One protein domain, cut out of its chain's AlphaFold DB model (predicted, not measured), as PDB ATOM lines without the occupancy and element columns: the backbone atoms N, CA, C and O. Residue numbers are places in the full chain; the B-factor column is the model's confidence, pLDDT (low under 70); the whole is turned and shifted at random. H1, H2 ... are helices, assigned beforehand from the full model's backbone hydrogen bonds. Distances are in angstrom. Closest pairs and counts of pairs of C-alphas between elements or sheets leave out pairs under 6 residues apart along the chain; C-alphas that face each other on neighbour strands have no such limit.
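Overview. This is residues 40 to 220 of the 394 residues of the protein "EGF_CA domain-containing protein" of Ooceraea biroi (UniProt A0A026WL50). H1 runs through the middle of the domain, with H3 and H7 packed on it, H6 beside H7 and H2 out beyond H3, while the long helix H5 runs along one side, apart from H1, with the short H4 packed on part of it. H3 and H7 each cross H1, H6 packs on H7, and H2 packs on H3; two long stretches without a named helix, residues 57 to 86 and 174 to 210, loop between these parts. The printed part has 181 residues with seven named helices, H1 to H7 in chain order, and no named strand. The class is all helix, though under half of the residues, 84 of 181, are in named elements. The whole is compact, with a radius of gyration of the C-alphas of 16.2 A and spans of 51 by 38 by 29 A.

Arrangement. Begin at H5, residues 134 to 154, which touches H4, residues 119 to 126, with residues 137 to 144 alone. Their closest C-alphas, of Thr 119 and Gln 141, are 5.5 A apart, at a steep tilt of 47 degrees, opposite ways. H5 is apart from H1, residues 40 to 56. Look at H1 residues 47 to 54 for its touch with H7, residues 211 to 217: the closest C-alphas, of Arg 51 and Ser 216, are 5.2 A apart, at a steep tilt of 64 degrees. H1 residues 42 to 49 touch H3, residues 97 to 109, closest at the C-alphas of Val 42 and Glu 105, 6.4 A, also at a steep tilt of 64 degrees. H7 forms a helical hairpin with H6, residues 163 to 173, at a shallow tilt of 32 degrees; their closest C-alphas, of Cys 168 and Phe 217, are 4.9 A apart. H6 is close to H1 but not clearly touching, with the C-alphas of Ile 50 and Asn 164 closest at 6.4 A. H2, residues 87 to 93, touches H3 residues 99 to 103 alone, closest at the C-alphas of Cys 93 and Cys 100, 4.2 A. In H1 to H7 every O i to N i+4 pair is within hydrogen-bond range.

Along the chain. Find C-alpha 134 at (11.079, 172.608, -3.657); from there H5 runs 30.1 A to C-alpha 154. H1 begins at C-alpha 40, at (20.657, 201.217, -1.646), and runs 24.1 A. H3 measures 18.3 A and H6 15.2 A; H2, H4 and H7 are shorter. H7 ends at C-alpha 217, at (32.485, 196.105, -9.292).

Size, cuts and confidence. The C-alphas of Arg 83 and Asn 132 are the two farthest apart, at 51.9 A. The printed part has no cut. The links from H1 to H2, 30 residues, and from H6 to H7, 37 residues, are long. The mean pLDDT of the printed part is 89.6; look for values under 70 at residues 155 to 162.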
ATOM      1  N   ASN A  40      20.176 202.536  -2.033       89.69
ATOM      2  CA  ASN A  40      20.657 201.217  -1.646       89.69
ATOM      3  C   ASN A  40      20.037 200.122  -2.513       89.69
ATOM      4  O   ASN A  40      20.726 199.176  -2.889       89.69
ATOM      5  N   ARG A  41      18.747 200.209  -2.862       91.88
ATOM      6  CA  ARG A  41      18.150 199.296  -3.854       91.88
ATOM      7  C   ARG A  41      18.847 199.419  -5.210       91.88
ATOM      8  O   ARG A  41      19.277 198.398  -5.739       91.88
ATOM      9  N   VAL A  42      19.016 200.637  -5.720       93.94
ATOM     10  CA  VAL A  42      19.633 200.878  -7.035       93.94
ATOM     11  C   VAL A  42      21.068 200.345  -7.087       93.94
ATOM     12  O   VAL A  42      21.430 199.637  -8.023       93.94
ATOM     13  N   ILE A  43      21.872 200.594  -6.048       95.19
ATOM     14  CA  ILE A  43      23.243 200.073  -5.939       95.19
ATOM     15  C   ILE A  43      23.255 198.541  -5.973       95.19
ATOM     16  O   ILE A  43      24.091 197.958  -6.661       95.19
ATOM     17  N   ARG A  44      22.327 197.876  -5.275       94.69
ATOM     18  CA  ARG A  44      22.230 196.407  -5.258       94.69
ATOM     19  C   ARG A  44      21.824 195.829  -6.610       94.69
ATOM     20  O   ARG A  44      22.384 194.810  -7.014       94.69
ATOM     21  N   ASP A  45      20.889 196.474  -7.303       94.44
ATOM     22  CA  ASP A  45      20.444 196.065  -8.638       94.44
ATOM     23  C   ASP A  45      21.588 196.228  -9.661       94.44
ATOM     24  O   ASP A  45      21.895 195.296 -10.406       94.44
ATOM     25  N   ILE A  46      22.318 197.351  -9.609       94.81
ATOM     26  CA  ILE A  46      23.529 197.582 -10.415       94.81
ATOM     27  C   ILE A  46      24.633 196.575 -10.064       94.81
ATOM     28  O   ILE A  46      25.299 196.053 -10.954       94.81
ATOM     29  N   ALA A  47      24.838 196.273  -8.780       95.69
ATOM     30  CA  ALA A  47      25.832 195.298  -8.343       95.69
ATOM     31  C   ALA A  47      25.519 193.891  -8.850       95.69
ATOM     32  O   ALA A  47      26.431 193.196  -9.288       95.69
ATOM     33  N   TYR A  48      24.251 193.479  -8.825       94.50
ATOM     34  CA  TYR A  48      23.820 192.208  -9.404       94.50
ATOM     35  C   TYR A  48      24.106 192.165 -10.911       94.50
ATOM     36  O   TYR A  48      24.772 191.244 -11.380       94.50
ATOM     37  N   TYR A  49      23.700 193.205 -11.642       92.62
ATOM     38  CA  TYR A  49      23.947 193.325 -13.080       92.62
ATOM     39  C   TYR A  49      25.443 193.257 -13.429       92.62
ATOM     40  O   TYR A  49      25.858 192.472 -14.280       92.62
ATOM     41  N   ILE A  50      26.287 194.023 -12.729       93.12
ATOM     42  CA  ILE A  50      27.732 194.020 -12.985       93.12
ATOM     43  C   ILE A  50      28.364 192.674 -12.606       93.12
ATOM     44  O   ILE A  50      29.242 192.218 -13.337       93.12
ATOM     45  N   ARG A  51      27.921 192.000 -11.530       93.25
ATOM     46  CA  ARG A  51      28.419 190.658 -11.172       93.25
ATOM     47  C   ARG A  51      28.136 189.631 -12.264       93.25
ATOM     48  O   ARG A  51      29.051 188.881 -12.603       93.25
ATOM     49  N   ALA A  52      26.936 189.646 -12.849       90.69
ATOM     50  CA  ALA A  52      26.580 188.736 -13.936       90.69
ATOM     51  C   ALA A  52      27.585 188.866 -15.094       90.69
ATOM     52  O   ALA A  52      28.193 187.883 -15.517       90.69
ATOM     53  N   HIS A  53      27.888 190.098 -15.515       88.00
ATOM     54  CA  HIS A  53      28.892 190.326 -16.555       88.00
ATOM     55  C   HIS A  53      30.327 190.017 -16.097       88.00
ATOM     56  O   HIS A  53      31.090 189.401 -16.837       88.00
ATOM     57  N   LYS A  54      30.710 190.399 -14.875       90.88
ATOM     58  CA  LYS A  54      32.056 190.169 -14.326       90.88
ATOM     59  C   LYS A  54      32.415 188.676 -14.287       90.88
ATOM     60  O   LYS A  54      33.544 188.315 -14.613       90.88
ATOM     61  N   PHE A  55      31.484 187.815 -13.874       90.81
ATOM     62  CA  PHE A  55      31.756 186.392 -13.637       90.81
ATOM     63  C   PHE A  55      31.399 185.464 -14.807       90.81
ATOM     64  O   PHE A  55      31.866 184.316 -14.815       90.81
ATOM     65  N   HIS A  56      30.588 185.919 -15.767       87.25
ATOM     66  CA  HIS A  56      30.075 185.071 -16.853       87.25
ATOM     67  C   HIS A  56      30.402 185.579 -18.261       87.25
ATOM     68  O   HIS A  56      30.469 184.768 -19.186       87.25
ATOM     69  N   ASP A  57      30.672 186.873 -18.437       85.94
ATOM     70  CA  ASP A  57      30.975 187.449 -19.749       85.94
ATOM     71  C   ASP A  57      32.484 187.413 -20.060       85.94
ATOM     72  O   ASP A  57      33.327 186.968 -19.271       85.94
ATOM     73  N   PHE A  58      32.832 187.855 -21.263       85.75
ATOM     74  CA  PHE A  58      34.202 187.898 -21.768       85.75
ATOM     75  C   PHE A  58      34.375 189.046 -22.768       85.75
ATOM     76  O   PHE A  58      33.408 189.662 -23.212       85.75
ATOM     77  N   ASP A  59      35.619 189.356 -23.144       83.94
ATOM     78  CA  ASP A  59      35.875 190.407 -24.132       83.94
ATOM     79  C   ASP A  59      35.511 189.948 -25.555       83.94
ATOM     80  O   ASP A  59      36.308 189.335 -26.274       83.94
ATOM     81  N   ARG A  60      34.291 190.286 -25.973       81.44
ATOM     82  CA  ARG A  60      33.730 189.944 -27.289       81.44
ATOM     83  C   ARG A  60      34.436 190.634 -28.466       81.44
ATOM     84  O   ARG A  60      34.159 190.296 -29.611       81.44
ATOM     85  N   ARG A  61      35.351 191.586 -28.221       80.00
ATOM     86  CA  ARG A  61      36.176 192.196 -29.285       80.00
ATOM     87  C   ARG A  61      37.180 191.205 -29.868       80.00
ATOM     88  O   ARG A  61      37.523 191.315 -31.041       80.00
ATOM     89  N   TYR A  62      37.654 190.268 -29.047       82.25
ATOM     90  CA  TYR A  62      38.735 189.346 -29.406       82.25
ATOM     91  C   TYR A  62      38.303 187.881 -29.401       82.25
ATOM     92  O   TYR A  62      38.887 187.075 -30.125       82.25
ATOM     93  N   TYR A  63      37.278 187.535 -28.623       83.75
ATOM     94  CA  TYR A  63      36.839 186.155 -28.451       83.75
ATOM     95  C   TYR A  63      35.392 185.978 -28.898       83.75
ATOM     96  O   TYR A  63      34.566 186.873 -28.739       83.75
ATOM     97  N   LYS A  64      35.084 184.805 -29.462       82.31
ATOM     98  CA  LYS A  64      33.720 184.439 -29.881       82.31
ATOM     99  C   LYS A  64      32.954 183.687 -28.798       82.31
ATOM    100  O   LYS A  64      31.728 183.701 -28.804       82.31
ATOM    101  N   SER A  65      33.667 183.028 -27.891       82.25
ATOM    102  CA  SER A  65      33.086 182.312 -26.764       82.25
ATOM    103  C   SER A  65      33.925 182.491 -25.506       82.25
ATOM    104  O   SER A  65      35.127 182.762 -25.560       82.25
ATOM    105  N   ALA A  66      33.265 182.278 -24.372       81.62
ATOM    106  CA  ALA A  66      33.854 182.248 -23.047       81.62
ATOM    107  C   ALA A  66      35.085 181.327 -22.994       81.62
ATOM    108  O   ALA A  66      36.143 181.741 -22.533       81.62
ATOM    109  N   ASP A  67      34.974 180.102 -23.505       84.19
ATOM    110  CA  ASP A  67      36.024 179.075 -23.395       84.19
ATOM    111  C   ASP A  67      37.313 179.422 -24.148       84.19
ATOM    112  O   ASP A  67      38.375 178.886 -23.846       84.19
ATOM    113  N   GLN A  68      37.230 180.329 -25.125       86.56
ATOM    114  CA  GLN A  68      38.384 180.812 -25.883       86.56
ATOM    115  C   GLN A  68      39.061 182.019 -25.226       86.56
ATOM    116  O   GLN A  68      40.175 182.373 -25.615       86.56
ATOM    117  N   ALA A  69      38.399 182.675 -24.270       83.75
ATOM    118  CA  ALA A  69      38.905 183.884 -23.644       83.75
ATOM    119  C   ALA A  69      40.103 183.569 -22.744       83.75
ATOM    120  O   ALA A  69      39.980 182.838 -21.763       83.75
ATOM    121  N   ALA A  70      41.256 184.160 -23.067       81.38
ATOM    122  CA  ALA A  70      42.491 183.943 -22.315       81.38
ATOM    123  C   ALA A  70      42.465 184.575 -20.914       81.38
ATOM    124  O   ALA A  70      43.186 184.122 -20.035       81.38
ATOM    125  N   VAL A  71      41.663 185.628 -20.725       82.62
ATOM    126  CA  VAL A  71      41.509 186.353 -19.458       82.62
ATOM    127  C   VAL A  71      40.030 186.634 -19.237       82.62
ATOM    128  O   VAL A  71      39.322 187.039 -20.167       82.62
ATOM    129  N   ARG A  72      39.556 186.428 -18.007       88.38
ATOM    130  CA  ARG A  72      38.178 186.735 -17.609       88.38
ATOM    131  C   ARG A  72      38.074 188.075 -16.891       88.38
ATOM    132  O   ARG A  72      39.023 188.551 -16.280       88.38
ATOM    133  N   LEU A  73      36.877 188.663 -16.926       88.69
ATOM    134  CA  LEU A  73      36.614 190.005 -16.389       88.69
ATOM    135  C   LEU A  73      36.681 190.090 -14.854       88.69
ATOM    136  O   LEU A  73      36.755 191.186 -14.302       88.69
ATOM    137  N   TYR A  74      36.634 188.953 -14.155       90.38
ATOM    138  CA  TYR A  74      36.864 188.905 -12.712       90.38
ATOM    139  C   TYR A  74      38.355 188.909 -12.343       90.38
ATOM    140  O   TYR A  74      38.675 189.250 -11.205       90.38
ATOM    141  N   GLU A  75      39.236 188.551 -13.282       90.69
ATOM    142  CA  GLU A  75      40.691 188.502 -13.095       90.69
ATOM    143  C   GLU A  75      41.298 189.887 -13.317       90.69
ATOM    144  O   GLU A  75      41.937 190.428 -12.423       90.69
ATOM    145  N   ASP A  76      41.008 190.487 -14.474       89.31
ATOM    146  CA  ASP A  76      41.471 191.815 -14.873       89.31
ATOM    147  C   ASP A  76      40.374 192.554 -15.648       89.31
ATOM    148  O   ASP A  76      39.449 191.946 -16.197       89.31
ATOM    149  N   PHE A  77      40.523 193.872 -15.814       88.00
ATOM    150  CA  PHE A  77      39.796 194.536 -16.892       88.00
ATOM    151  C   PHE A  77      40.300 194.051 -18.268       88.00
ATOM    152  O   PHE A  77      41.411 193.525 -18.378       88.00
ATOM    153  N   PRO A  78      39.530 194.253 -19.351       84.94
ATOM    154  CA  PRO A  78      39.946 193.905 -20.708       84.94
ATOM    155  C   PRO A  78      41.390 194.298 -21.075       84.94
ATOM    156  O   PRO A  78      41.828 195.420 -20.807       84.94
ATOM    157  N   ARG A  79      42.118 193.380 -21.731       80.94
ATOM    158  CA  ARG A  79      43.482 193.582 -22.256       80.94
ATOM    159  C   ARG A  79      43.475 193.521 -23.797       80.94
ATOM    160  O   ARG A  79      43.015 192.521 -24.339       80.94
ATOM    161  N   PRO A  80      44.014 194.528 -24.512       83.12
ATOM    162  CA  PRO A  80      44.537 195.791 -23.995       83.12
ATOM    163  C   PRO A  80      43.436 196.660 -23.370       83.12
ATOM    164  O   PRO A  80      42.260 196.577 -23.745       83.12
ATOM    165  N   GLY A  81      43.855 197.508 -22.424       80.81
ATOM    166  CA  GLY A  81      42.977 198.453 -21.738       80.81
ATOM    167  C   GLY A  81      42.239 199.373 -22.711       80.81
ATOM    168  O   GLY A  81      42.691 199.639 -23.829       80.81
ATOM    169  N   LEU A  82      41.076 199.867 -22.292       79.31
ATOM    170  CA  LEU A  82      40.225 200.682 -23.152       79.31
ATOM    171  C   LEU A  82      40.849 202.058 -23.404       79.31
ATOM    172  O   LEU A  82      41.076 202.836 -22.472       79.31
ATOM    173  N   ARG A  83      41.046 202.405 -24.687       79.06
ATOM    174  CA  ARG A  83      41.479 203.754 -25.096       79.06
ATOM    175  C   ARG A  83      40.508 204.814 -24.574       79.06
ATOM    176  O   ARG A  83      40.947 205.812 -24.008       79.06
ATOM    177  N   SER A  84      39.210 204.561 -24.704       81.62
ATOM    178  CA  SER A  84      38.124 205.388 -24.175       81.62
ATOM    179  C   SER A  84      36.933 204.517 -23.782       81.62
ATOM    180  O   SER A  84      36.697 203.480 -24.398       81.62
ATOM    181  N   LEU A  85      36.175 204.958 -22.778       83.75
ATOM    182  CA  LEU A  85      34.869 204.377 -22.453       83.75
ATOM    183  C   LEU A  85      33.797 204.894 -23.413       83.75
ATOM    184  O   LEU A  85      33.979 205.941 -24.041       83.75
ATOM    185  N   HIS A  86      32.689 204.158 -23.502       85.94
ATOM    186  CA  HIS A  86      31.531 204.546 -24.302       85.94
ATOM    187  C   HIS A  86      31.044 205.943 -23.912       85.94
ATOM    188  O   HIS A  86      30.971 206.283 -22.728       85.94
ATOM    189  N   TRP A  87      30.730 206.756 -24.919       86.62
ATOM    190  CA  TRP A  87      30.457 208.179 -24.740       86.62
ATOM    191  C   TRP A  87      29.250 208.436 -23.826       86.62
ATOM    192  O   TRP A  87      29.307 209.357 -23.018       86.62
ATOM    193  N   GLU A  88      28.206 207.601 -23.883       88.38
ATOM    194  CA  GLU A  88      27.021 207.728 -23.013       88.38
ATOM    195  C   GLU A  88      27.359 207.514 -21.539       88.38
ATOM    196  O   GLU A  88      26.937 208.288 -20.684       88.38
ATOM    197  N   VAL A  89      28.179 206.501 -21.239       88.94
ATOM    198  CA  VAL A  89      28.598 206.206 -19.862       88.94
ATOM    199  C   VAL A  89      29.407 207.378 -19.328       88.94
ATOM    200  O   VAL A  89      29.152 207.841 -18.225       88.94
ATOM    201  N   ARG A  90      30.330 207.914 -20.133       91.31
ATOM    202  CA  ARG A  90      31.111 209.101 -19.766       91.31
ATOM    203  C   ARG A  90      30.230 210.324 -19.540       91.31
ATOM    204  O   ARG A  90      30.389 210.997 -18.532       91.31
ATOM    205  N   LYS A  91      29.266 210.574 -20.431       92.31
ATOM    206  CA  LYS A  91      28.329 211.706 -20.338       92.31
ATOM    207  C   LYS A  91      27.613 211.758 -18.987       92.31
ATOM    208  O   LYS A  91      27.363 212.851 -18.497       92.31
ATOM    209  N   HIS A  92      27.286 210.607 -18.402       93.12
ATOM    210  CA  HIS A  92      26.588 210.540 -17.119       93.12
ATOM    211  C   HIS A  92      27.528 210.338 -15.921       93.12
ATOM    212  O   HIS A  92      27.376 211.007 -14.902       93.12
ATOM    213  N   CYS A  93      28.525 209.460 -16.035       93.56
ATOM    214  CA  CYS A  93      29.403 209.094 -14.925       93.56
ATOM    215  C   CYS A  93      30.598 210.038 -14.717       93.56
ATOM    216  O   CYS A  93      31.150 210.055 -13.622       93.56
ATOM    217  N   ASP A  94      30.989 210.858 -15.700       92.62
ATOM    218  CA  ASP A  94      31.973 211.931 -15.457       92.62
ATOM    219  C   ASP A  94      31.349 213.099 -14.662       92.62
ATOM    220  O   ASP A  94      32.076 213.867 -14.035       92.62
ATOM    221  N   VAL A  95      30.013 213.233 -14.661       94.50
ATOM    222  CA  VAL A  95      29.294 214.340 -14.000       94.50
ATOM    223  C   VAL A  95      29.229 214.137 -12.490       94.50
ATOM    224  O   VAL A  95      29.664 214.995 -11.726       94.50
ATOM    225  N   SER A  96      28.663 213.017 -12.039       94.75
ATOM    226  CA  SER A  96      28.595 212.679 -10.617       94.75
ATOM    227  C   SER A  96      28.269 211.203 -10.403       94.75
ATOM    228  O   SER A  96      27.722 210.532 -11.281       94.75
ATOM    229  N   PHE A  97      28.534 210.717  -9.188       94.81
ATOM    230  CA  PHE A  97      28.137 209.371  -8.772       94.81
ATOM    231  C   PHE A  97      26.627 209.143  -8.939       94.81
ATOM    232  O   PHE A  97      26.206 208.095  -9.418       94.81
ATOM    233  N   PHE A  98      25.811 210.141  -8.605       93.88
ATOM    234  CA  PHE A  98      24.358 210.035  -8.672       93.88
ATOM    235  C   PHE A  98      23.830 209.968 -10.111       93.88
ATOM    236  O   PHE A  98      22.997 209.118 -10.423       93.88
ATOM    237  N   GLU A  99      24.357 210.803 -11.007       94.06
ATOM    238  CA  GLU A  99      24.008 210.740 -12.431       94.06
ATOM    239  C   GLU A  99      24.482 209.428 -13.071       94.06
ATOM    240  O   GLU A  99      23.776 208.850 -13.901       94.06
ATOM    241  N   CYS A 100      25.619 208.891 -12.612       94.25
ATOM    242  CA  CYS A 100      26.060 207.549 -12.981       94.25
ATOM    243  C   CYS A 100      25.053 206.476 -12.539       94.25
ATOM    244  O   CYS A 100      24.658 205.644 -13.356       94.25
ATOM    245  N   LEU A 101      24.590 206.512 -11.281       94.19
ATOM    246  CA  LEU A 101      23.591 205.565 -10.773       94.19
ATOM    247  C   LEU A 101      22.286 205.629 -11.573       94.19
ATOM    248  O   LEU A 101      21.795 204.582 -11.983       94.19
ATOM    249  N   LYS A 102      21.761 206.827 -11.863       93.31
ATOM    250  CA  LYS A 102      20.555 206.992 -12.697       93.31
ATOM    251  C   LYS A 102      20.731 206.393 -14.090       93.31
ATOM    252  O   LYS A 102      19.828 205.745 -14.618       93.31
ATOM    253  N   TYR A 103      21.883 206.625 -14.720       92.06
ATOM    254  CA  TYR A 103      22.174 206.049 -16.029       92.06
ATOM    255  C   TYR A 103      22.236 204.522 -15.969       92.06
ATOM    256  O   TYR A 103      21.559 203.859 -16.753       92.06
ATOM    257  N   LEU A 104      22.986 203.964 -15.018       92.12
ATOM    258  CA  LEU A 104      23.115 202.517 -14.864       92.12
ATOM    259  C   LEU A 104      21.784 201.859 -14.492       92.12
ATOM    260  O   LEU A 104      21.479 200.794 -15.015       92.12
ATOM    261  N   GLU A 105      20.948 202.500 -13.678       92.38
ATOM    262  CA  GLU A 105      19.604 202.011 -13.365       92.38
ATOM    263  C   GLU A 105      18.738 201.889 -14.625       92.38
ATOM    264  O   GLU A 105      18.058 200.880 -14.810       92.38
ATOM    265  N   ARG A 106      18.786 202.877 -15.533       90.44
ATOM    266  CA  ARG A 106      18.079 202.784 -16.820       90.44
ATOM    267  C   ARG A 106      18.549 201.582 -17.631       90.44
ATOM    268  O   ARG A 106      17.708 200.886 -18.183       90.44
ATOM    269  N   MET A 107      19.853 201.306 -17.647       87.94
ATOM    270  CA  MET A 107      20.399 200.131 -18.333       87.94
ATOM    271  C   MET A 107      19.915 198.827 -17.689       87.94
ATOM    272  O   MET A 107      19.447 197.941 -18.395       87.94
ATOM    273  N   VAL A 108      19.934 198.733 -16.355       90.19
ATOM    274  CA  VAL A 108      19.435 197.559 -15.614       90.19
ATOM    275  C   VAL A 108      17.939 197.329 -15.855       90.19
ATOM    276  O   VAL A 108      17.485 196.195 -15.918       90.19
ATOM    277  N   ARG A 109      17.137 198.381 -16.036       89.31
ATOM    278  CA  ARG A 109      15.703 198.229 -16.344       89.31
ATOM    279  C   ARG A 109      15.432 197.632 -17.727       89.31
ATOM    280  O   ARG A 109      14.333 197.117 -17.930       89.31
ATOM    281  N   LEU A 110      16.394 197.717 -18.648       86.56
ATOM    282  CA  LEU A 110      16.299 197.147 -19.992       86.56
ATOM    283  C   LEU A 110      16.694 195.663 -20.037       86.56
ATOM    284  O   LEU A 110      16.413 195.012 -21.041       86.56
ATOM    285  N   THR A 111      17.322 195.122 -18.987       86.25
ATOM    286  CA  THR A 111      17.710 193.707 -18.958       86.25
ATOM    287  C   THR A 111      16.511 192.813 -18.686       86.25
ATOM    288  O   THR A 111      15.583 193.173 -17.952       86.25
ATOM    289  N   THR A 112      16.533 191.618 -19.280       88.62
ATOM    290  CA  THR A 112      15.459 190.641 -19.065       88.62
ATOM    291  C   THR A 112      15.577 190.007 -17.685       88.62
ATOM    292  O   THR A 112      14.570 189.823 -17.008       88.62
ATOM    293  N   LEU A 113      16.801 189.678 -17.262       90.38
ATOM    294  CA  LEU A 113      17.069 189.150 -15.929       90.38
ATOM    295  C   LEU A 113      17.365 190.301 -14.964       90.38
ATOM    296  O   LEU A 113      18.337 191.041 -15.139       90.38
ATOM    297  N   LYS A 114      16.540 190.429 -13.924       91.81
ATOM    298  CA  LYS A 114      16.715 191.403 -12.842       91.81
ATOM    299  C   LYS A 114      17.028 190.697 -11.530       91.81
ATOM    300  O   LYS A 114      16.669 189.540 -11.330       91.81
ATOM    301  N   ARG A 115      17.619 191.432 -10.582       93.56
ATOM    302  CA  ARG A 115      17.890 190.920  -9.227       93.56
ATOM    303  C   ARG A 115      16.618 190.425  -8.530       93.56
ATOM    304  O   ARG A 115      16.677 189.480  -7.761       93.56
ATOM    305  N   GLU A 116      15.477 191.066  -8.762       92.38
ATOM    306  CA  GLU A 116      14.198 190.679  -8.150       92.38
ATOM    307  C   GLU A 116      13.636 189.344  -8.669       92.38
ATOM    308  O   GLU A 116      12.912 188.684  -7.928       92.38
ATOM    309  N   ASP A 117      14.043 188.919  -9.870       92.81
ATOM    310  CA  ASP A 117      13.638 187.654 -10.499       92.81
ATOM    311  C   ASP A 117      14.629 186.509 -10.220       92.81
ATOM    312  O   ASP A 117      14.380 185.347 -10.540       92.81
ATOM    313  N   ASP A 118      15.770 186.828  -9.607       94.50
ATOM    314  CA  ASP A 118      16.807 185.869  -9.255       94.50
ATOM    315  C   ASP A 118      16.325 184.882  -8.187       94.50
ATOM    316  O   ASP A 118      15.854 185.271  -7.113       94.50
ATOM    317  N   THR A 119      16.524 183.587  -8.436       94.69
ATOM    318  CA  THR A 119      16.068 182.513  -7.547       94.69
ATOM    319  C   THR A 119      16.564 182.680  -6.111       94.69
ATOM    320  O   THR A 119      15.781 182.526  -5.174       94.69
ATOM    321  N   ILE A 120      17.839 183.038  -5.913       93.00
ATOM    322  CA  ILE A 120      18.427 183.222  -4.576       93.00
ATOM    323  C   ILE A 120      17.784 184.429  -3.883       93.00
ATOM    324  O   ILE A 120      17.443 184.373  -2.694       93.00
ATOM    325  N   THR A 121      17.569 185.515  -4.623       92.88
ATOM    326  CA  THR A 121      16.923 186.725  -4.106       92.88
ATOM    327  C   THR A 121      15.470 186.466  -3.711       92.88
ATOM    328  O   THR A 121      15.082 186.820  -2.593       92.88
ATOM    329  N   VAL A 122      14.692 185.791  -4.562       94.00
ATOM    330  CA  VAL A 122      13.302 185.402  -4.278       94.00
ATOM    331  C   VAL A 122      13.239 184.488  -3.056       94.00
ATOM    332  O   VAL A 122      12.460 184.747  -2.136       94.00
ATOM    333  N   MET A 123      14.100 183.466  -2.987       93.12
ATOM    334  CA  MET A 123      14.179 182.561  -1.836       93.12
ATOM    335  C   MET A 123      14.417 183.323  -0.530       93.12
ATOM    336  O   MET A 123      13.733 183.077   0.464       93.12
ATOM    337  N   ARG A 124      15.344 184.287  -0.531       90.19
ATOM    338  CA  ARG A 124      15.662 185.112   0.641       90.19
ATOM    339  C   ARG A 124      14.493 186.009   1.048       90.19
ATOM    340  O   ARG A 124      14.156 186.065   2.228       90.19
ATOM    341  N   GLN A 125      13.859 186.687   0.091       91.62
ATOM    342  CA  GLN A 125      12.722 187.575   0.357       91.62
ATOM    343  C   GLN A 125      11.499 186.809   0.879       91.62
ATOM    344  O   GLN A 125      10.813 187.274   1.788       91.62
ATOM    345  N   ARG A 126      11.245 185.614   0.334       93.69
ATOM    346  CA  ARG A 126      10.125 184.746   0.723       93.69
ATOM    347  C   ARG A 126      10.444 183.811   1.893       93.69
ATOM    348  O   ARG A 126       9.545 183.112   2.354       93.69
ATOM    349  N   LYS A 127      11.688 183.813   2.388       92.50
ATOM    350  CA  LYS A 127      12.197 182.915   3.442       92.50
ATOM    351  C   LYS A 127      11.981 181.430   3.115       92.50
ATOM    352  O   LYS A 127      11.652 180.637   3.993       92.50
ATOM    353  N   TRP A 128      12.141 181.064   1.847       93.31
ATOM    354  CA  TRP A 128      11.982 179.688   1.382       93.31
ATOM    355  C   TRP A 128      13.182 178.822   1.750       93.31
ATOM    356  O   TRP A 128      14.327 179.277   1.705       93.31
ATOM    357  N   SER A 129      12.916 177.552   2.060       90.50
ATOM    358  CA  SER A 129      13.956 176.543   2.262       90.50
ATOM    359  C   SER A 129      13.921 175.488   1.148       90.50
ATOM    360  O   SER A 129      12.836 175.130   0.679       90.50
ATOM    361  N   PRO A 130      15.082 174.922   0.760       87.50
ATOM    362  CA  PRO A 130      15.139 173.826  -0.210       87.50
ATOM    363  C   PRO A 130      14.340 172.580   0.192       87.50
ATOM    364  O   PRO A 130      14.028 171.764  -0.663       87.50
ATOM    365  N   THR A 131      14.020 172.415   1.480       88.31
ATOM    366  CA  THR A 131      13.256 171.268   1.993       88.31
ATOM    367  C   THR A 131      11.747 171.465   1.899       88.31
ATOM    368  O   THR A 131      11.024 170.499   1.687       88.31
ATOM    369  N   ASN A 132      11.264 172.697   2.085       91.81
ATOM    370  CA  ASN A 132       9.835 172.967   2.269       91.81
ATOM    371  C   ASN A 132       9.185 173.569   1.018       91.81
ATOM    372  O   ASN A 132       7.964 173.549   0.897       91.81
ATOM    373  N   ASN A 133       9.982 174.138   0.109       93.81
ATOM    374  CA  ASN A 133       9.494 174.927  -1.023       93.81
ATOM    375  C   ASN A 133      10.075 174.465  -2.365       93.81
ATOM    376  O   ASN A 133      10.275 175.272  -3.272       93.81
ATOM    377  N   THR A 134      10.383 173.173  -2.494       93.81
ATOM    378  CA  THR A 134      11.079 172.608  -3.657       93.81
ATOM    379  C   THR A 134      10.388 172.944  -4.976       93.81
ATOM    380  O   THR A 134      11.046 173.390  -5.911       93.81
ATOM    381  N   GLU A 135       9.064 172.796  -5.059       95.12
ATOM    382  CA  GLU A 135       8.318 173.077  -6.292       95.12
ATOM    383  C   GLU A 135       8.359 174.561  -6.675       95.12
ATOM    384  O   GLU A 135       8.597 174.890  -7.839       95.12
ATOM    385  N   GLN A 136       8.191 175.462  -5.701       95.94
ATOM    386  CA  GLN A 136       8.244 176.907  -5.932       95.94
ATOM    387  C   GLN A 136       9.652 177.360  -6.334       95.94
ATOM    388  O   GLN A 136       9.801 178.181  -7.243       95.94
ATOM    389  N   ILE A 137      10.686 176.792  -5.704       94.75
ATOM    390  CA  ILE A 137      12.089 177.053  -6.046       94.75
ATOM    391  C   ILE A 137      12.379 176.571  -7.469       94.75
ATOM    392  O   ILE A 137      12.957 177.316  -8.252       94.75
ATOM    393  N   LEU A 138      11.936 175.366  -7.842       95.44
ATOM    394  CA  LEU A 138      12.134 174.824  -9.189       95.44
ATOM    395  C   LEU A 138      11.366 175.599 -10.267       95.44
ATOM    396  O   LEU A 138      11.822 175.665 -11.407       95.44
ATOM    397  N   ALA A 139      10.193 176.149  -9.954       96.31
ATOM    398  CA  ALA A 139       9.469 177.037 -10.863       96.31
ATOM    399  C   ALA A 139      10.234 178.355 -11.061       96.31
ATOM    400  O   ALA A 139      10.594 178.684 -12.186       96.31
ATOM    401  N   THR A 140      10.600 179.017  -9.961       96.25
ATOM    402  CA  THR A 140      11.366 180.276  -9.981       96.25
ATOM    403  C   THR A 140      12.706 180.108 -10.700       96.25
ATOM    404  O   THR A 140      13.097 180.948 -11.501       96.25
ATOM    405  N   GLN A 141      13.391 178.983 -10.477       96.31
ATOM    406  CA  GLN A 141      14.648 178.670 -11.149       96.31
ATOM    407  C   GLN A 141      14.483 178.550 -12.663       96.31
ATOM    408  O   GLN A 141      15.329 179.043 -13.405       96.31
ATOM    409  N   ARG A 142      13.406 177.907 -13.127       96.38
ATOM    410  CA  ARG A 142      13.114 177.806 -14.561       96.38
ATOM    411  C   ARG A 142      12.868 179.185 -15.164       96.38
ATOM    412  O   ARG A 142      13.416 179.467 -16.226       96.38
ATOM    413  N   ASP A 143      12.115 180.038 -14.478       96.06
ATOM    414  CA  ASP A 143      11.832 181.399 -14.942       96.06
ATOM    415  C   ASP A 143      13.111 182.249 -15.004       96.06
ATOM    416  O   ASP A 143      13.388 182.869 -16.033       96.06
ATOM    417  N   CYS A 144      13.953 182.185 -13.965       95.50
ATOM    418  CA  CYS A 144      15.249 182.866 -13.918       95.50
ATOM    419  C   CYS A 144      16.173 182.419 -15.066       95.50
ATOM    420  O   CYS A 144      16.710 183.249 -15.799       95.50
ATOM    421  N   GLN A 145      16.304 181.109 -15.297       95.00
ATOM    422  CA  GLN A 145      17.126 180.565 -16.386       95.00
ATOM    423  C   GLN A 145      16.579 180.926 -17.776       95.00
ATOM    424  O   GLN A 145      17.349 181.164 -18.710       95.00
ATOM    425  N   MET A 146      15.253 180.991 -17.942       93.81
ATOM    426  CA  MET A 146      14.648 181.465 -19.189       93.81
ATOM    427  C   MET A 146      14.934 182.949 -19.429       93.81
ATOM    428  O   MET A 146      15.240 183.320 -20.564       93.81
ATOM    429  N   ALA A 147      14.857 183.785 -18.390       92.62
ATOM    430  CA  ALA A 147      15.211 185.200 -18.468       92.62
ATOM    431  C   ALA A 147      16.692 185.387 -18.824       92.62
ATOM    432  O   ALA A 147      16.998 186.138 -19.746       92.62
ATOM    433  N   GLN A 148      17.587 184.629 -18.182       90.31
ATOM    434  CA  GLN A 148      19.019 184.623 -18.485       90.31
ATOM    435  C   GLN A 148      19.294 184.280 -19.956       90.31
ATOM    436  O   GLN A 148      19.967 185.027 -20.658       90.31
ATOM    437  N   LYS A 149      18.698 183.192 -20.458       89.25
ATOM    438  CA  LYS A 149      18.869 182.766 -21.854       89.25
ATOM    439  C   LYS A 149      18.350 183.802 -22.854       89.25
ATOM    440  O   LYS A 149      18.896 183.921 -23.948       89.25
ATOM    441  N   ARG A 150      17.269 184.517 -22.525       88.06
ATOM    442  CA  ARG A 150      16.778 185.621 -23.364       88.06
ATOM    443  C   ARG A 150      17.763 186.775 -23.364       88.06
ATOM    444  O   ARG A 150      18.072 187.260 -24.444       88.06
ATOM    445  N   ASP A 151      18.279 187.145 -22.196       84.50
ATOM    446  CA  ASP A 151      19.266 188.213 -22.064       84.50
ATOM    447  C   ASP A 151      20.515 187.913 -22.904       84.50
ATOM    448  O   ASP A 151      20.918 188.749 -23.706       84.50
ATOM    449  N   ASP A 152      21.028 186.679 -22.864       80.88
ATOM    450  CA  ASP A 152      22.161 186.242 -23.695       80.88
ATOM    451  C   ASP A 152      21.903 186.379 -25.208       80.88
ATOM    452  O   ASP A 152      22.827 186.660 -25.975       80.88
ATOM    453  N   LEU A 153      20.653 186.182 -25.650       80.94
ATOM    454  CA  LEU A 153      20.247 186.285 -27.057       80.94
ATOM    455  C   LEU A 153      19.989 187.728 -27.503       80.94
ATOM    456  O   LEU A 153      20.251 188.063 -28.658       80.94
ATOM    457  N   THR A 154      19.442 188.567 -26.621       75.88
ATOM    458  CA  THR A 154      19.064 189.956 -26.921       75.88
ATOM    459  C   THR A 154      20.125 190.974 -26.520       75.88
ATOM    460  O   THR A 154      19.988 192.148 -26.861       75.88
ATOM    461  N   ALA A 155      21.170 190.556 -25.801       66.69
ATOM    462  CA  ALA A 155      22.254 191.423 -25.368       66.69
ATOM    463  C   ALA A 155      22.901 192.093 -26.580       66.69
ATOM    464  O   ALA A 155      23.537 191.436 -27.413       66.69
ATOM    465  N   ALA A 156      22.765 193.417 -26.669       61.91
ATOM    466  CA  ALA A 156      23.402 194.159 -27.737       61.91
ATOM    467  C   ALA A 156      24.930 193.991 -27.640       61.91
ATOM    468  O   ALA A 156      25.506 194.087 -26.543       61.91
ATOM    469  N   PRO A 157      25.620 193.774 -28.772       51.16
ATOM    470  CA  PRO A 157      27.072 193.787 -28.802       51.16
ATOM    471  C   PRO A 157      27.585 195.095 -28.185       51.16
ATOM    472  O   PRO A 157      27.151 196.176 -28.570       51.16
ATOM    473  N   PHE A 158      28.515 194.991 -27.233       51.06
ATOM    474  CA  PHE A 158      29.199 196.118 -26.580       51.06
ATOM    475  C   PHE A 158      28.425 196.922 -25.523       51.06
ATOM    476  O   PHE A 158      29.010 197.859 -24.989       51.06
ATOM    477  N   GLN A 159      27.196 196.552 -25.137       55.84
ATOM    478  CA  GLN A 159      26.520 197.163 -23.973       55.84
ATOM    479  C   GLN A 159      26.900 196.535 -22.612       55.84
ATOM    480  O   GLN A 159      26.568 197.101 -21.572       55.84
ATOM    481  N   GLY A 160      27.661 195.429 -22.598       52.56
ATOM    482  CA  GLY A 160      28.241 194.834 -21.378       52.56
ATOM    483  C   GLY A 160      29.342 195.695 -20.729       52.56
ATOM    484  O   GLY A 160      29.799 196.670 -21.316       52.56
ATOM    485  N   PRO A 161      29.824 195.334 -19.528       60.16
ATOM    486  CA  PRO A 161      29.770 196.118 -18.291       60.16
ATOM    487  C   PRO A 161      30.585 197.424 -18.316       60.16
ATOM    488  O   PRO A 161      31.509 197.603 -17.534       60.16
ATOM    489  N   ILE A 162      30.239 198.389 -19.163       64.75
ATOM    490  CA  ILE A 162      30.988 199.655 -19.285       64.75
ATOM    491  C   ILE A 162      30.974 200.465 -17.972       64.75
ATOM    492  O   ILE A 162      31.886 201.245 -17.696       64.75
ATOM    493  N   GLY A 163      29.954 200.242 -17.134       76.88
ATOM    494  CA  GLY A 163      29.825 200.841 -15.808       76.88
ATOM    495  C   GLY A 163      30.766 200.270 -14.741       76.88
ATOM    496  O   GLY A 163      30.932 200.909 -13.704       76.88
ATOM    497  N   ASN A 164      31.404 199.112 -14.961       88.38
ATOM    498  CA  ASN A 164      32.258 198.495 -13.938       88.38
ATOM    499  C   ASN A 164      33.480 199.363 -13.598       88.38
ATOM    500  O   ASN A 164      33.822 199.484 -12.427       88.38
ATOM    501  N   TYR A 165      34.073 200.044 -14.582       92.25
ATOM    502  CA  TYR A 165      35.199 200.952 -14.373       92.25
ATOM    503  C   TYR A 165      34.825 202.096 -13.434       92.25
ATOM    504  O   TYR A 165      35.543 202.348 -12.472       92.25
ATOM    505  N   TYR A 166      33.691 202.766 -13.670       94.81
ATOM    506  CA  TYR A 166      33.244 203.866 -12.812       94.81
ATOM    507  C   TYR A 166      32.820 203.373 -11.434       94.81
ATOM    508  O   TYR A 166      33.238 203.947 -10.437       94.81
ATOM    509  N   MET A 167      32.048 202.289 -11.349       96.19
ATOM    510  CA  MET A 167      31.616 201.759 -10.053       96.19
ATOM    511  C   MET A 167      32.798 201.249  -9.222       96.19
ATOM    512  O   MET A 167      32.860 201.493  -8.014       96.19
ATOM    513  N   CYS A 168      33.785 200.619  -9.862       96.12
ATOM    514  CA  CYS A 168      35.033 200.254  -9.207       96.12
ATOM    515  C   CYS A 168      35.813 201.499  -8.770       96.12
ATOM    516  O   CYS A 168      36.262 201.573  -7.630       96.12
ATOM    517  N   TRP A 169      35.911 202.519  -9.621       96.56
ATOM    518  CA  TRP A 169      36.582 203.772  -9.281       96.56
ATOM    519  C   TRP A 169      35.926 204.500  -8.104       96.56
ATOM    520  O   TRP A 169      36.620 204.861  -7.160       96.56
ATOM    521  N   TYR A 170      34.599 204.633  -8.079       97.44
ATOM    522  CA  TYR A 170      33.869 205.191  -6.935       97.44
ATOM    523  C   TYR A 170      34.069 204.368  -5.659       97.44
ATOM    524  O   TYR A 170      34.176 204.930  -4.564       97.44
ATOM    525  N   THR A 171      34.202 203.048  -5.795       97.31
ATOM    526  CA  THR A 171      34.587 202.174  -4.681       97.31
ATOM    527  C   THR A 171      35.993 202.518  -4.183       97.31
ATOM    528  O   THR A 171      36.189 202.676  -2.978       97.31
ATOM    529  N   MET A 172      36.972 202.716  -5.073       96.81
ATOM    530  CA  MET A 172      38.330 203.145  -4.698       96.81
ATOM    531  C   MET A 172      38.345 204.545  -4.064       96.81
ATOM    532  O   MET A 172      39.039 204.757  -3.072       96.81
ATOM    533  N   LEU A 173      37.517 205.475  -4.553       97.12
ATOM    534  CA  LEU A 173      37.350 206.817  -3.975       97.12
ATOM    535  C   LEU A 173      36.717 206.800  -2.579       97.12
ATOM    536  O   LEU A 173      36.951 207.714  -1.794       97.12
ATOM    537  N   GLY A 174      35.944 205.763  -2.251       96.62
ATOM    538  CA  GLY A 174      35.313 205.624  -0.938       96.62
ATOM    539  C   GLY A 174      34.013 206.376  -0.793       96.62
ATOM    540  O   GLY A 174      33.741 206.914   0.276       96.62
ATOM    541  N   VAL A 175      33.207 206.386  -1.856       96.31
ATOM    542  CA  VAL A 175      31.842 206.911  -1.802       96.31
ATOM    543  C   VAL A 175      31.063 206.192  -0.687       96.31
ATOM    544  O   VAL A 175      30.922 204.971  -0.761       96.31
ATOM    545  N   PRO A 176      30.552 206.906   0.335       95.12
ATOM    546  CA  PRO A 176      29.963 206.285   1.523       95.12
ATOM    547  C   PRO A 176      28.805 205.323   1.236       95.12
ATOM    548  O   PRO A 176      28.704 204.295   1.899       95.12
ATOM    549  N   ASP A 177      27.980 205.599   0.219       94.25
ATOM    550  CA  ASP A 177      26.864 204.721  -0.163       94.25
ATOM    551  C   ASP A 177      27.329 203.317  -0.618       94.25
ATOM    552  O   ASP A 177      26.542 202.377  -0.633       94.25
ATOM    553  N   LEU A 178      28.611 203.145  -0.969       96.25
ATOM    554  CA  LEU A 178      29.201 201.862  -1.374       96.25
ATOM    555  C   LEU A 178      29.886 201.112  -0.220       96.25
ATOM    556  O   LEU A 178      30.452 200.039  -0.443       96.25
ATOM    557  N   ALA A 179      29.872 201.663   0.998       95.50
ATOM    558  CA  ALA A 179      30.543 201.052   2.140       95.50
ATOM    559  C   ALA A 179      29.902 199.714   2.542       95.50
ATOM    560  O   ALA A 179      30.621 198.763   2.830       95.50
ATOM    561  N   THR A 180      28.574 199.620   2.533       94.56
ATOM    562  CA  THR A 180      27.828 198.400   2.886       94.56
ATOM    563  C   THR A 180      26.550 198.324   2.066       94.56
ATOM    564  O   THR A 180      25.878 199.340   1.898       94.56
ATOM    565  N   PHE A 181      26.175 197.139   1.592       92.94
ATOM    566  CA  PHE A 181      24.932 196.942   0.840       92.94
ATOM    567  C   PHE A 181      23.729 196.668   1.750       92.94
ATOM    568  O   PHE A 181      22.587 196.857   1.323       92.94
ATOM    569  N   GLY A 182      23.961 196.218   2.987       89.88
ATOM    570  CA  GLY A 182      22.908 195.837   3.930       89.88
ATOM    571  C   GLY A 182      22.275 194.477   3.615       89.88
ATOM    572  O   GLY A 182      21.278 194.093   4.226       89.88
ATOM    573  N   GLU A 183      22.831 193.738   2.655       88.25
ATOM    574  CA  GLU A 183      22.430 192.383   2.296       88.25
ATOM    575  C   GLU A 183      23.629 191.611   1.719       88.25
ATOM    576  O   GLU A 183      24.549 192.222   1.173       88.25
ATOM    577  N   PRO A 184      23.641 190.267   1.781       90.50
ATOM    578  CA  PRO A 184      24.760 189.500   1.249       90.50
ATOM    579  C   PRO A 184      24.882 189.652  -0.273       90.50
ATOM    580  O   PRO A 184      23.896 189.508  -0.999       90.50
ATOM    581  N   CYS A 185      26.117 189.874  -0.727       93.38
ATOM    582  CA  CYS A 185      26.518 189.960  -2.135       93.38
ATOM    583  C   CYS A 185      27.157 188.666  -2.679       93.38
ATOM    584  O   CYS A 185      27.591 188.641  -3.826       93.38
ATOM    585  N   ASP A 186      27.227 187.622  -1.850       93.25
ATOM    586  CA  ASP A 186      27.898 186.333  -2.077       93.25
ATOM    587  C   ASP A 186      27.138 185.429  -3.067       93.25
ATOM    588  O   ASP A 186      26.604 184.378  -2.710       93.25
ATOM    589  N   ASN A 187      27.032 185.907  -4.308       91.38
ATOM    590  CA  ASN A 187      26.524 185.197  -5.475       91.38
ATOM    591  C   ASN A 187      27.186 185.742  -6.747       91.38
ATOM    592  O   ASN A 187      27.582 186.907  -6.812       91.38
ATOM    593  N   HIS A 188      27.234 184.924  -7.796       92.69
ATOM    594  CA  HIS A 188      27.748 185.346  -9.102       92.69
ATOM    595  C   HIS A 188      26.666 185.940 -10.023       92.69
ATOM    596  O   HIS A 188      26.939 186.170 -11.195       92.69
ATOM    597  N   ALA A 189      25.462 186.212  -9.495       92.25
ATOM    598  CA  ALA A 189      24.289 186.655 -10.260       92.25
ATOM    599  C   ALA A 189      23.935 185.697 -11.417       92.25
ATOM    600  O   ALA A 189      23.865 186.085 -12.580       92.25
ATOM    601  N   ASN A 190      23.754 184.418 -11.074       92.25
ATOM    602  CA  ASN A 190      23.614 183.314 -12.024       92.25
ATOM    603  C   ASN A 190      22.458 182.370 -11.657       92.25
ATOM    604  O   ASN A 190      22.601 181.147 -11.726       92.25
ATOM    605  N   CYS A 191      21.331 182.933 -11.206       93.31
ATOM    606  CA  CYS A 191      20.247 182.165 -10.595       93.31
ATOM    607  C   CYS A 191      20.779 181.276  -9.445       93.31
ATOM    608  O   CYS A 191      21.829 181.555  -8.862       93.31
ATOM    609  N   LEU A 192      20.062 180.203  -9.093       92.62
ATOM    610  CA  LEU A 192      20.607 179.172  -8.209       92.62
ATOM    611  C   LEU A 192      21.624 178.326  -8.991       92.62
ATOM    612  O   LEU A 192      21.249 177.675  -9.971       92.62
ATOM    613  N   ASP A 193      22.887 178.343  -8.565       88.75
ATOM    614  CA  ASP A 193      23.990 177.616  -9.200       88.75
ATOM    615  C   ASP A 193      24.485 176.427  -8.348       88.75
ATOM    616  O   ASP A 193      23.864 176.035  -7.356       88.75
ATOM    617  N   GLU A 194      25.597 175.811  -8.764       87.75
ATOM    618  CA  GLU A 194      26.202 174.649  -8.095       87.75
ATOM    619  C   GLU A 194      26.655 174.924  -6.649       87.75
ATOM    620  O   GLU A 194      26.781 173.987  -5.859       87.75
ATOM    621  N   TYR A 195      26.859 176.192  -6.279       87.06
ATOM    622  CA  TYR A 195      27.275 176.594  -4.936       87.06
ATOM    623  C   TYR A 195      26.077 176.826  -3.997       87.06
ATOM    624  O   TYR A 195      26.243 176.996  -2.786       87.06
ATOM    625  N   GLY A 196      24.852 176.760  -4.525       86.19
ATOM    626  CA  GLY A 196      23.615 176.885  -3.766       86.19
ATOM    627  C   GLY A 196      23.269 178.336  -3.426       86.19
ATOM    628  O   GLY A 196      23.417 179.241  -4.234       86.19
ATOM    629  N   VAL A 197      22.729 178.569  -2.225       85.62
ATOM    630  CA  VAL A 197      22.189 179.890  -1.824       85.62
ATOM    631  C   VAL A 197      23.294 180.916  -1.532       85.62
ATOM    632  O   VAL A 197      23.051 182.120  -1.585       85.62
ATOM    633  N   ARG A 198      24.492 180.451  -1.158       87.19
ATOM    634  CA  ARG A 198      25.652 181.289  -0.830       87.19
ATOM    635  C   ARG A 198      26.912 180.585  -1.294       87.19
ATOM    636  O   ARG A 198      27.130 179.438  -0.901       87.19
ATOM    637  N   ASN A 199      27.766 181.301  -2.016       90.06
ATOM    638  CA  ASN A 199      29.023 180.739  -2.500       90.06
ATOM    639  C   ASN A 199      30.027 180.506  -1.361       90.06
ATOM    640  O   ASN A 199      30.960 179.720  -1.519       90.06
ATOM    641  N   LYS A 200      29.816 181.149  -0.203       93.19
ATOM    642  CA  LYS A 200      30.719 181.185   0.955       93.19
ATOM    643  C   LYS A 200      32.109 181.696   0.566       93.19
ATOM    644  O   LYS A 200      33.108 181.245   1.124       93.19
ATOM    645  N   ASP A 201      32.160 182.643  -0.369       95.06
ATOM    646  CA  ASP A 201      33.409 183.279  -0.766       95.06
ATOM    647  C   ASP A 201      33.824 184.300   0.313       95.06
ATOM    648  O   ASP A 201      33.067 185.233   0.609       95.06
ATOM    649  N   PRO A 202      35.020 184.180   0.920       95.00
ATOM    650  CA  PRO A 202      35.463 185.087   1.979       95.00
ATOM    651  C   PRO A 202      35.668 186.538   1.508       95.00
ATOM    652  O   PRO A 202      35.837 187.426   2.347       95.00
ATOM    653  N   ARG A 203      35.672 186.794   0.193       95.00
ATOM    654  CA  ARG A 203      35.724 188.143  -0.389       95.00
ATOM    655  C   ARG A 203      34.370 188.858  -0.331       95.00
ATOM    656  O   ARG A 203      34.339 190.085  -0.315       95.00
ATOM    657  N   ALA A 204      33.264 188.115  -0.280       95.38
ATOM    658  CA  ALA A 204      31.900 188.638  -0.339       95.38
ATOM    659  C   ALA A 204      31.297 188.868   1.064       95.38
ATOM    660  O   ALA A 204      30.254 188.319   1.429       95.38
ATOM    661  N   ASP A 205      31.980 189.683   1.869       94.94
ATOM    662  CA  ASP A 205      31.668 189.914   3.284       94.94
ATOM    663  C   ASP A 205      31.149 191.338   3.539       94.94
ATOM    664  O   ASP A 205      31.930 192.265   3.729       94.94
ATOM    665  N   ASP A 206      29.825 191.513   3.582       93.88
ATOM    666  CA  ASP A 206      29.179 192.829   3.761       93.88
ATOM    667  C   ASP A 206      29.461 193.483   5.129       93.88
ATOM    668  O   ASP A 206      29.197 194.667   5.315       93.88
ATOM    669  N   THR A 207      30.021 192.745   6.098       94.62
ATOM    670  CA  THR A 207      30.417 193.329   7.393       94.62
ATOM    671  C   THR A 207      31.682 194.179   7.289       94.62
ATOM    672  O   THR A 207      31.946 195.016   8.153       94.62
ATOM    673  N   LYS A 208      32.470 193.978   6.227       95.19
ATOM    674  CA  LYS A 208      33.685 194.741   5.952       95.19
ATOM    675  C   LYS A 208      33.369 195.891   4.997       95.19
ATOM    676  O   LYS A 208      32.859 195.639   3.902       95.19
ATOM    677  N   PRO A 209      33.742 197.137   5.345       96.31
ATOM    678  CA  PRO A 209      33.527 198.282   4.474       96.31
ATOM    679  C   PRO A 209      34.078 198.049   3.064       96.31
ATOM    680  O   PRO A 209      35.234 197.663   2.891       96.31
ATOM    681  N   PHE A 210      33.246 198.321   2.062       96.81
ATOM    682  CA  PHE A 210      33.515 198.214   0.628       96.81
ATOM    683  C   PHE A 210      33.785 196.802   0.101       96.81
ATOM    684  O   PHE A 210      33.993 196.659  -1.102       96.81
ATOM    685  N   ALA A 211      33.759 195.747   0.920       96.69
ATOM    686  CA  ALA A 211      34.076 194.399   0.447       96.69
ATOM    687  C   ALA A 211      33.075 193.911  -0.610       96.69
ATOM    688  O   ALA A 211      33.484 193.453  -1.674       96.69
ATOM    689  N   CYS A 212      31.771 194.111  -0.393       96.81
ATOM    690  CA  CYS A 212      30.758 193.778  -1.397       96.81
ATOM    691  C   CYS A 212      30.845 194.636  -2.666       96.81
ATOM    692  O   CYS A 212      30.603 194.132  -3.767       96.81
ATOM    693  N   ALA A 213      31.232 195.907  -2.536       97.12
ATOM    694  CA  ALA A 213      31.455 196.792  -3.673       97.12
ATOM    695  C   ALA A 213      32.683 196.356  -4.493       97.12
ATOM    696  O   ALA A 213      32.583 196.215  -5.708       97.12
ATOM    697  N   LEU A 214      33.806 196.029  -3.843       96.12
ATOM    698  CA  LEU A 214      34.996 195.473  -4.497       96.12
ATOM    699  C   LEU A 214      34.684 194.128  -5.166       96.12
ATOM    700  O   LEU A 214      34.994 193.937  -6.341       96.12
ATOM    701  N   TYR A 215      34.002 193.227  -4.454       96.00
ATOM    702  CA  TYR A 215      33.584 191.927  -4.978       96.00
ATOM    703  C   TYR A 215      32.662 192.062  -6.197       96.00
ATOM    704  O   TYR A 215      32.767 191.272  -7.135       96.00
ATOM    705  N   SER A 216      31.796 193.079  -6.225       95.81
ATOM    706  CA  SER A 216      30.838 193.272  -7.318       95.81
ATOM    707  C   SER A 216      31.419 194.030  -8.507       95.81
ATOM    708  O   SER A 216      31.206 193.624  -9.645       95.81
ATOM    709  N   PHE A 217      32.143 195.123  -8.262       95.62
ATOM    710  CA  PHE A 217      32.485 196.105  -9.292       95.62
ATOM    711  C   PHE A 217      33.919 196.000  -9.810       95.62
ATOM    712  O   PHE A 217      34.167 196.365 -10.957       95.62
ATOM    713  N   CYS A 218      34.859 195.519  -8.994       94.81
ATOM    714  CA  CYS A 218      36.282 195.511  -9.330       94.81
ATOM    715  C   CYS A 218      36.784 194.102  -9.675       94.81
ATOM    716  O   CYS A 218      36.389 193.151  -9.002       94.81
ATOM    717  N   PRO A 219      37.676 193.933 -10.664       93.25
ATOM    718  CA  PRO A 219      38.463 192.707 -10.801       93.25
ATOM    719  C   PRO A 219      39.407 192.525  -9.603       93.25
ATOM    720  O   PRO A 219      39.840 193.502  -8.981       93.25
ATOM    721  N   ASP A 220      39.725 191.275  -9.279       93.06
ATOM    722  CA  ASP A 220      40.567 190.926  -8.135       93.06
ATOM    723  C   ASP A 220      41.972 190.515  -8.593       93.06
ATOM    724  O   ASP A 220      42.259 189.347  -8.853       93.06
TER     725      ASP A 220